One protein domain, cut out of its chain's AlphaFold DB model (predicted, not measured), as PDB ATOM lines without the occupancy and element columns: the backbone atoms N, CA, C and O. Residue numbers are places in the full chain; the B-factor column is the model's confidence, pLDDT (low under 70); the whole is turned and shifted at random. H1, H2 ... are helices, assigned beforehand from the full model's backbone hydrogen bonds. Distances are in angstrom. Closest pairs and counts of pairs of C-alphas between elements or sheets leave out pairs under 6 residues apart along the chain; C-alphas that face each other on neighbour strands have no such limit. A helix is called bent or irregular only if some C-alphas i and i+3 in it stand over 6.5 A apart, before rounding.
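What this domain is: This is residues 29 to 72 and 119 to 143 of the 241 residues of an uncharacterized protein of Geodermatophilaceae bacterium (UniProt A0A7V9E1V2). Two helices run nearly side by side in opposite ways, long H1 and shorter H2, with a loose gap between them that is narrowest at Val 44 and Gly 122. H2 runs back along the first part of H1, while residues 48 to 72 of H1 stick out as a free arm that makes much of the length. The printed part has 69 residues with two named helices, H1 then H2, and no named strand; its class is all helix. It is an extended rod, with a radius of gyration of the C-alphas of 20.8 A and spans of 72 by 24 by 12 A.

Where its parts are: Find C-alpha 29 at (-52.436, -35.284, -27.623); from there H1, residues 29 to 72, runs 62.2 A to C-alpha 72 at (-25.739, 18.911, -12.842). After the cut, look for C-alpha 119 at (-29.364, -15.796, -32.246), where H2, residues 119 to 141, begins; it runs 33.4 A to C-alpha 141. Neither helix is bent.

How they stand to each other: Look at Val 44 and Gly 122: their C-alphas, the closest of H1 and H2, are 7.6 A apart, and the two helices are close but not clearly touching. Their lines stand at a shallow tilt of 16 degrees, and they run opposite ways. Centre to centre they are 25.4 A apart. Residues 29 to 35 of H1 stand free, as do residues 130 to 143, of which 130 to 141 belong to H2. Each O i to N i+4 pair in H2 is within hydrogen-bond range; in H1, 39 of 40 are.

The domain as a whole: The C-alphas of Ala 72 and Ala 143, the two farthest apart, are 72.7 A apart. Residues 73 to 118 are not printed, and across this cut C-alphas 72 and 119 are 39.9 A apart. The mean pLDDT of the printed part is 73.3; 27 residues are under 70, among them 54 to 63 and 119 to 121.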
ATOM      1  N   ALA A  29     -53.565 -35.511 -26.714       74.69
ATOM      2  CA  ALA A  29     -52.436 -35.284 -27.623       74.69
ATOM      3  C   ALA A  29     -52.335 -33.813 -28.078       74.69
ATOM      4  O   ALA A  29     -51.238 -33.281 -28.246       74.69
ATOM      5  N   GLY A  30     -53.473 -33.127 -28.193       73.94
ATOM      6  CA  GLY A  30     -53.555 -31.700 -28.492       73.94
ATOM      7  C   GLY A  30     -53.029 -30.810 -27.401       73.94
ATOM      8  O   GLY A  30     -52.377 -29.815 -27.692       73.94
ATOM      9  N   THR A  31     -53.251 -31.183 -26.145       84.31
ATOM     10  CA  THR A  31     -52.690 -30.450 -25.012       84.31
ATOM     11  C   THR A  31     -51.170 -30.582 -24.971       84.31
ATOM     12  O   THR A  31     -50.493 -29.602 -24.684       84.31
ATOM     13  N   ILE A  32     -50.613 -31.747 -25.320       80.75
ATOM     14  CA  ILE A  32     -49.155 -31.955 -25.371       80.75
ATOM     15  C   ILE A  32     -48.530 -31.095 -26.478       80.75
ATOM     16  O   ILE A  32     -47.585 -30.346 -26.226       80.75
ATOM     17  N   VAL A  33     -49.088 -31.151 -27.691       77.62
ATOM     18  CA  VAL A  33     -48.613 -30.338 -28.822       77.62
ATOM     19  C   VAL A  33     -48.852 -28.845 -28.565       77.62
ATOM     20  O   VAL A  33     -47.976 -28.025 -28.827       77.62
ATOM     21  N   GLY A  34     -49.994 -28.480 -27.983       77.25
ATOM     22  CA  GLY A  34     -50.346 -27.107 -27.623       77.25
ATOM     23  C   GLY A  34     -49.450 -26.523 -26.529       77.25
ATOM     24  O   GLY A  34     -49.013 -25.379 -26.621       77.25
ATOM     25  N   ALA A  35     -49.100 -27.312 -25.513       86.19
ATOM     26  CA  ALA A  35     -48.150 -26.896 -24.488       86.19
ATOM     27  C   ALA A  35     -46.745 -26.704 -25.078       86.19
ATOM     28  O   ALA A  35     -46.061 -25.735 -24.738       86.19
ATOM     29  N   ALA A  36     -46.329 -27.578 -26.001       78.50
ATOM     30  CA  ALA A  36     -45.058 -27.435 -26.701       78.50
ATOM     31  C   ALA A  36     -45.011 -26.148 -27.544       78.50
ATOM     32  O   ALA A  36     -44.042 -25.393 -27.453       78.50
ATOM     33  N   THR A  37     -46.064 -25.837 -28.308       86.19
ATOM     34  CA  THR A  37     -46.113 -24.607 -29.120       86.19
ATOM     35  C   THR A  37     -46.141 -23.348 -28.253       86.19
ATOM     36  O   THR A  37     -45.373 -22.421 -28.512       86.19
ATOM     37  N   ILE A  38     -46.934 -23.321 -27.176       87.25
ATOM     38  CA  ILE A  38     -46.961 -22.207 -26.212       87.25
ATOM     39  C   ILE A  38     -45.592 -22.013 -25.549       87.25
ATOM     40  O   ILE A  38     -45.150 -20.875 -25.382       87.25
ATOM     41  N   SER A  39     -44.888 -23.099 -25.215       85.50
ATOM     42  CA  SER A  39     -43.534 -23.031 -24.654       85.50
ATOM     43  C   SER A  39     -42.564 -22.335 -25.615       85.50
ATOM     44  O   SER A  39     -41.876 -21.389 -25.225       85.50
ATOM     45  N   VAL A  40     -42.579 -22.713 -26.897       85.38
ATOM     46  CA  VAL A  40     -41.745 -22.080 -27.932       85.38
ATOM     47  C   VAL A  40     -42.095 -20.601 -28.101       85.38
ATOM     48  O   VAL A  40     -41.200 -19.753 -28.100       85.38
ATOM     49  N   VAL A  41     -43.388 -20.273 -28.201       85.69
ATOM     50  CA  VAL A  41     -43.853 -18.885 -28.346       85.69
ATOM     51  C   VAL A  41     -43.426 -18.038 -27.148       85.69
ATOM     52  O   VAL A  41     -42.974 -16.912 -27.335       85.69
ATOM     53  N   SER A  42     -43.493 -18.576 -25.928       85.38
ATOM     54  CA  SER A  42     -43.076 -17.871 -24.713       85.38
ATOM     55  C   SER A  42     -41.564 -17.611 -24.683       85.38
ATOM     56  O   SER A  42     -41.128 -16.506 -24.352       85.38
ATOM     57  N   VAL A  43     -40.743 -18.572 -25.126       86.25
ATOM     58  CA  VAL A  43     -39.283 -18.396 -25.243       86.25
ATOM     59  C   VAL A  43     -38.931 -17.322 -26.277       86.25
ATOM     60  O   VAL A  43     -38.160 -16.403 -25.984       86.25
ATOM     61  N   VAL A  44     -39.513 -17.395 -27.478       82.31
ATOM     62  CA  VAL A  44     -39.259 -16.429 -28.561       82.31
ATOM     63  C   VAL A  44     -39.795 -15.042 -28.191       82.31
ATOM     64  O   VAL A  44     -39.094 -14.040 -28.351       82.31
ATOM     65  N   GLY A  45     -41.001 -14.978 -27.628       78.81
ATOM     66  CA  GLY A  45     -41.634 -13.750 -27.154       78.81
ATOM     67  C   GLY A  45     -40.844 -13.086 -26.029       78.81
ATOM     68  O   GLY A  45     -40.599 -11.884 -26.083       78.81
ATOM     69  N   GLY A  46     -40.355 -13.859 -25.056       85.31
ATOM     70  CA  GLY A  46     -39.504 -13.358 -23.975       85.31
ATOM     71  C   GLY A  46     -38.185 -12.770 -24.485       85.31
ATOM     72  O   GLY A  46     -37.755 -11.705 -24.023       85.31
ATOM     73  N   ALA A  47     -37.568 -13.405 -25.485       81.75
ATOM     74  CA  ALA A  47     -36.365 -12.892 -26.135       81.75
ATOM     75  C   ALA A  47     -36.640 -11.593 -26.912       81.75
ATOM     76  O   ALA A  47     -35.895 -10.622 -26.757       81.75
ATOM     77  N   LEU A  48     -37.730 -11.539 -27.684       80.06
ATOM     78  CA  LEU A  48     -38.146 -10.355 -28.444       80.06
ATOM     79  C   LEU A  48     -38.530  -9.185 -27.533       80.06
ATOM     80  O   LEU A  48     -38.096  -8.057 -27.765       80.06
ATOM     81  N   TYR A  49     -39.279  -9.447 -26.462       75.81
ATOM     82  CA  TYR A  49     -39.666  -8.449 -25.468       75.81
ATOM     83  C   TYR A  49     -38.434  -7.857 -24.781       75.81
ATOM     84  O   TYR A  49     -38.249  -6.641 -24.737       75.81
ATOM     85  N   THR A  50     -37.522  -8.720 -24.330       80.75
ATOM     86  CA  THR A  50     -36.270  -8.291 -23.698       80.75
ATOM     87  C   THR A  50     -35.377  -7.524 -24.675       80.75
ATOM     88  O   THR A  50     -34.717  -6.557 -24.286       80.75
ATOM     89  N   HIS A  51     -35.356  -7.918 -25.951       76.50
ATOM     90  CA  HIS A  51     -34.628  -7.210 -26.999       76.50
ATOM     91  C   HIS A  51     -35.226  -5.816 -27.257       76.50
ATOM     92  O   HIS A  51     -34.489  -4.831 -27.252       76.50
ATOM     93  N   SER A  52     -36.553  -5.710 -27.360       72.38
ATOM     94  CA  SER A  52     -37.280  -4.448 -27.550       72.38
ATOM     95  C   SER A  52     -37.097  -3.482 -26.371       72.38
ATOM     96  O   SER A  52     -36.799  -2.295 -26.554       72.38
ATOM     97  N   LEU A  53     -37.155  -3.999 -25.140       74.81
ATOM     98  CA  LEU A  53     -36.900  -3.212 -23.935       74.81
ATOM     99  C   LEU A  53     -35.451  -2.726 -23.843       74.81
ATOM    100  O   LEU A  53     -35.209  -1.613 -23.387       74.81
ATOM    101  N   ARG A  54     -34.468  -3.512 -24.295       69.50
ATOM    102  CA  ARG A  54     -33.058  -3.080 -24.319       69.50
ATOM    103  C   ARG A  54     -32.783  -2.053 -25.407       69.50
ATOM    104  O   ARG A  54     -32.004  -1.128 -25.176       69.50
ATOM    105  N   GLN A  55     -33.430  -2.201 -26.558       68.25
ATOM    106  CA  GLN A  55     -33.364  -1.248 -27.663       68.25
ATOM    107  C   GLN A  55     -33.908   0.123 -27.223       68.25
ATOM    108  O   GLN A  55     -33.277   1.155 -27.453       68.25
ATOM    109  N   THR A  56     -35.048   0.120 -26.526       65.75
ATOM    110  CA  THR A  56     -35.731   1.332 -26.048       65.75
ATOM    111  C   THR A  56     -35.059   1.915 -24.805       65.75
ATOM    112  O   THR A  56     -34.829   3.122 -24.723       65.75
ATOM    113  N   GLY A  57     -34.638   1.062 -23.870       61.28
ATOM    114  CA  GLY A  57     -33.985   1.462 -22.629       61.28
ATOM    115  C   GLY A  57     -32.698   2.247 -22.860       61.28
ATOM    116  O   GLY A  57     -32.477   3.240 -22.181       61.28
ATOM    117  N   ARG A  58     -31.879   1.887 -23.862       58.31
ATOM    118  CA  ARG A  58     -30.660   2.655 -24.197       58.31
ATOM    119  C   ARG A  58     -30.963   4.066 -24.704       58.31
ATOM    120  O   ARG A  58     -30.171   4.963 -24.446       58.31
ATOM    121  N   ARG A  59     -32.094   4.271 -25.387       58.22
ATOM    122  CA  ARG A  59     -32.514   5.591 -25.888       58.22
ATOM    123  C   ARG A  59     -33.028   6.478 -24.756       58.22
ATOM    124  O   ARG A  59     -32.646   7.641 -24.682       58.22
ATOM    125  N   VAL A  60     -33.806   5.908 -23.836       62.00
ATOM    126  CA  VAL A  60     -34.300   6.626 -22.651       62.00
ATOM    127  C   VAL A  60     -33.159   6.909 -21.676       62.00
ATOM    128  O   VAL A  60     -32.974   8.053 -21.298       62.00
ATOM    129  N   LEU A  61     -32.315   5.922 -21.356       64.56
ATOM    130  CA  LEU A  61     -31.148   6.109 -20.482       64.56
ATOM    131  C   LEU A  61     -30.153   7.131 -21.042       64.56
ATOM    132  O   LEU A  61     -29.579   7.885 -20.264       64.56
ATOM    133  N   ALA A  62     -29.948   7.186 -22.363       67.25
ATOM    134  CA  ALA A  62     -29.110   8.212 -22.981       67.25
ATOM    135  C   ALA A  62     -29.726   9.616 -22.851       67.25
ATOM    136  O   ALA A  62     -29.005  10.554 -22.514       67.25
ATOM    137  N   GLY A  63     -31.042   9.754 -23.050       66.12
ATOM    138  CA  GLY A  63     -31.768  11.009 -22.830       66.12
ATOM    139  C   GLY A  63     -31.738  11.448 -21.365       66.12
ATOM    140  O   GLY A  63     -31.288  12.545 -21.058       66.12
ATOM    141  N   THR A  64     -32.078  10.551 -20.439       70.31
ATOM    142  CA  THR A  64     -32.067  10.824 -18.996       70.31
ATOM    143  C   THR A  64     -30.660  11.127 -18.479       70.31
ATOM    144  O   THR A  64     -30.489  12.019 -17.657       70.31
ATOM    145  N   ALA A  65     -29.620  10.440 -18.966       63.81
ATOM    146  CA  ALA A  65     -28.238  10.747 -18.593       63.81
ATOM    147  C   ALA A  65     -27.769  12.101 -19.152       63.81
ATOM    148  O   ALA A  65     -26.989  12.789 -18.493       63.81
ATOM    149  N   ALA A  66     -28.233  12.494 -20.342       66.50
ATOM    150  CA  ALA A  66     -27.968  13.814 -20.903       66.50
ATOM    151  C   ALA A  66     -28.685  14.917 -20.109       66.50
ATOM    152  O   ALA A  66     -28.064  15.937 -19.809       66.50
ATOM    153  N   ASP A  67     -29.930  14.682 -19.694       65.06
ATOM    154  CA  ASP A  67     -30.703  15.614 -18.871       65.06
ATOM    155  C   ASP A  67     -30.118  15.753 -17.462       65.06
ATOM    156  O   ASP A  67     -29.908  16.868 -16.996       65.06
ATOM    157  N   VAL A  68     -29.723  14.652 -16.812       70.50
ATOM    158  CA  VAL A  68     -29.033  14.695 -15.509       70.50
ATOM    159  C   VAL A  68     -27.692  15.422 -15.619       70.50
ATOM    160  O   VAL A  68     -27.362  16.235 -14.759       70.50
ATOM    161  N   ARG A  69     -26.917  15.187 -16.687       65.75
ATOM    162  CA  ARG A  69     -25.649  15.902 -16.921       65.75
ATOM    163  C   ARG A  69     -25.853  17.383 -17.218       65.75
ATOM    164  O   ARG A  69     -24.967  18.166 -16.891       65.75
ATOM    165  N   ARG A  70     -26.968  17.766 -17.842       62.62
ATOM    166  CA  ARG A  70     -27.329  19.165 -18.086       62.62
ATOM    167  C   ARG A  70     -27.748  19.839 -16.779       62.62
ATOM    168  O   ARG A  70     -27.170  20.865 -16.446       62.62
ATOM    169  N   SER A  71     -28.612  19.198 -15.992       61.56
ATOM    170  CA  SER A  71     -29.046  19.669 -14.670       61.56
ATOM    171  C   SER A  71     -27.898  19.782 -13.663       61.56
ATOM    172  O   SER A  71     -27.835  20.752 -12.918       61.56
ATOM    173  N   ALA A  72     -26.940  18.849 -13.679       60.56
ATOM    174  CA  ALA A  72     -25.739  18.911 -12.842       60.56
ATOM    175  C   ALA A  72     -24.764  20.025 -13.261       60.56
ATOM    176  O   ALA A  72     -23.927  20.436 -12.466       60.56
ATOM    177  N   LEU A 119     -28.527 -15.890 -31.043       64.06
ATOM    178  CA  LEU A 119     -29.364 -15.796 -32.246       64.06
ATOM    179  C   LEU A 119     -29.337 -17.110 -33.030       64.06
ATOM    180  O   LEU A 119     -30.382 -17.592 -33.453       64.06
ATOM    181  N   LEU A 120     -28.149 -17.707 -33.169       67.19
ATOM    182  CA  LEU A 120     -27.984 -19.003 -33.821       67.19
ATOM    183  C   LEU A 120     -28.759 -20.111 -33.094       67.19
ATOM    184  O   LEU A 120     -29.394 -20.929 -33.742       67.19
ATOM    185  N   ALA A 121     -28.756 -20.104 -31.758       68.88
ATOM    186  CA  ALA A 121     -29.518 -21.053 -30.951       68.88
ATOM    187  C   ALA A 121     -31.038 -20.883 -31.124       68.88
ATOM    188  O   ALA A 121     -31.753 -21.874 -31.239       68.88
ATOM    189  N   GLY A 122     -31.530 -19.641 -31.196       74.06
ATOM    190  CA  GLY A 122     -32.940 -19.365 -31.483       74.06
ATOM    191  C   GLY A 122     -33.353 -19.824 -32.884       74.06
ATOM    192  O   GLY A 122     -34.364 -20.505 -33.034       74.06
ATOM    193  N   ALA A 123     -32.540 -19.521 -33.899       74.94
ATOM    194  CA  ALA A 123     -32.772 -19.977 -35.270       74.94
ATOM    195  C   ALA A 123     -32.719 -21.511 -35.385       74.94
ATOM    196  O   ALA A 123     -33.590 -22.103 -36.014       74.94
ATOM    197  N   ALA A 124     -31.753 -22.158 -34.726       69.62
ATOM    198  CA  ALA A 124     -31.636 -23.615 -34.683       69.62
ATOM    199  C   ALA A 124     -32.839 -24.274 -33.994       69.62
ATOM    200  O   ALA A 124     -33.306 -25.308 -34.456       69.62
ATOM    201  N   ALA A 125     -33.378 -23.665 -32.935       76.81
ATOM    202  CA  ALA A 125     -34.569 -24.171 -32.259       76.81
ATOM    203  C   ALA A 125     -35.820 -24.095 -33.152       76.81
ATOM    204  O   ALA A 125     -36.565 -25.068 -33.244       76.81
ATOM    205  N   VAL A 126     -36.033 -22.975 -33.852       83.50
ATOM    206  CA  VAL A 126     -37.151 -22.823 -34.805       83.50
ATOM    207  C   VAL A 126     -36.995 -23.775 -35.996       83.50
ATOM    208  O   VAL A 126     -37.961 -24.406 -36.416       83.50
ATOM    209  N   PHE A 127     -35.774 -23.931 -36.506       74.44
ATOM    210  CA  PHE A 127     -35.462 -24.874 -37.577       74.44
ATOM    211  C   PHE A 127     -35.701 -26.330 -37.155       74.44
ATOM    212  O   PHE A 127     -36.322 -27.091 -37.894       74.44
ATOM    213  N   ALA A 128     -35.285 -26.709 -35.943       79.12
ATOM    214  CA  ALA A 128     -35.549 -28.032 -35.388       79.12
ATOM    215  C   ALA A 128     -37.055 -28.287 -35.209       79.12
ATOM    216  O   ALA A 128     -37.516 -29.390 -35.485       79.12
ATOM    217  N   LEU A 129     -37.831 -27.270 -34.818       82.25
ATOM    218  CA  LEU A 129     -39.289 -27.363 -34.732       82.25
ATOM    219  C   LEU A 129     -39.931 -27.599 -36.110       82.25
ATOM    220  O   LEU A 129     -40.837 -28.421 -36.230       82.25
ATOM    221  N   ALA A 130     -39.443 -26.914 -37.150       81.81
ATOM    222  CA  ALA A 130     -39.908 -27.103 -38.522       81.81
ATOM    223  C   ALA A 130     -39.586 -28.514 -39.043       81.81
ATOM    224  O   ALA A 130     -40.474 -29.183 -39.569       81.81
ATOM    225  N   ILE A 131     -38.353 -29.000 -38.829       84.88
ATOM    226  CA  ILE A 131     -37.963 -30.376 -39.181       84.88
ATOM    227  C   ILE A 131     -38.822 -31.394 -38.428       84.88
ATOM    228  O   ILE A 131     -39.330 -32.328 -39.044       84.88
ATOM    229  N   ALA A 132     -39.018 -31.219 -37.120       75.19
ATOM    230  CA  ALA A 132     -39.825 -32.130 -36.312       75.19
ATOM    231  C   ALA A 132     -41.296 -32.154 -36.758       75.19
ATOM    232  O   ALA A 132     -41.899 -33.224 -36.789       75.19
ATOM    233  N   GLY A 133     -41.862 -31.006 -37.150       81.94
ATOM    234  CA  GLY A 133     -43.221 -30.920 -37.690       81.94
ATOM    235  C   GLY A 133     -43.379 -31.650 -39.025       81.94
ATOM    236  O   GLY A 133     -44.316 -32.428 -39.182       81.94
ATOM    237  N   ILE A 134     -42.436 -31.458 -39.952       77.25
ATOM    238  CA  ILE A 134     -42.432 -32.143 -41.255       77.25
ATOM    239  C   ILE A 134     -42.254 -33.657 -41.060       77.25
ATOM    240  O   ILE A 134     -43.059 -34.442 -41.549       77.25
ATOM    241  N   THR A 135     -41.267 -34.064 -40.259       74.44
ATOM    242  CA  THR A 135     -40.961 -35.483 -39.990       74.44
ATOM    243  C   THR A 135     -42.109 -36.185 -39.257       74.44
ATOM    244  O   THR A 135     -42.455 -37.324 -39.564       74.44
ATOM    245  N   GLY A 136     -42.733 -35.506 -38.288       76.44
ATOM    246  CA  GLY A 136     -43.888 -36.034 -37.563       76.44
ATOM    247  C   GLY A 136     -45.118 -36.195 -38.457       76.44
ATOM    248  O   GLY A 136     -45.854 -37.170 -38.313       76.44
ATOM    249  N   TYR A 137     -45.317 -35.279 -39.408       65.56
ATOM    250  CA  TYR A 137     -46.400 -35.367 -40.385       65.56
ATOM    251  C   TYR A 137     -46.216 -36.552 -41.351       65.56
ATOM    252  O   TYR A 137     -47.182 -37.264 -41.623       65.56
ATOM    253  N   GLU A 138     -44.988 -36.830 -41.798       64.06
ATOM    254  CA  GLU A 138     -44.679 -37.985 -42.661       64.06
ATOM    255  C   GLU A 138     -44.854 -39.333 -41.935       64.06
ATOM    256  O   GLU A 138     -45.401 -40.279 -42.500       64.06
ATOM    257  N   LEU A 139     -44.476 -39.416 -40.654       64.06
ATOM    258  CA  LEU A 139     -44.660 -40.622 -39.830       64.06
ATOM    259  C   LEU A 139     -46.131 -40.919 -39.509       64.06
ATOM    260  O   LEU A 139     -46.515 -42.084 -39.426       64.06
ATOM    261  N   ALA A 140     -46.953 -39.885 -39.319       65.69
ATOM    262  CA  ALA A 140     -48.372 -40.045 -39.005       65.69
ATOM    263  C   ALA A 140     -49.223 -40.413 -40.234       65.69
ATOM    264  O   ALA A 140     -50.257 -41.061 -40.091       65.69
ATOM    265  N   THR A 141     -48.800 -39.996 -41.431       70.94
ATOM    266  CA  THR A 141     -49.526 -40.231 -42.690       70.94
ATOM    267  C   THR A 141     -48.992 -41.425 -43.483       70.94
ATOM    268  O   THR A 141     -49.700 -41.941 -44.345       70.94
ATOM    269  N   GLY A 142     -47.776 -41.900 -43.184       47.31
ATOM    270  CA  GLY A 142     -47.188 -43.096 -43.795       47.31
ATOM    271  C   GLY A 142     -46.898 -42.969 -45.296       47.31
ATOM    272  O   GLY A 142     -46.617 -43.977 -45.941       47.31
ATOM    273  N   ALA A 143     -46.963 -41.762 -45.859       58.69
ATOM    274  CA  ALA A 143     -46.774 -41.508 -47.281       58.69
ATOM    275  C   ALA A 143     -45.583 -40.555 -47.493       58.69
ATOM    276  O   ALA A 143     -45.648 -39.407 -47.048       58.69
TER     277      ALA A 143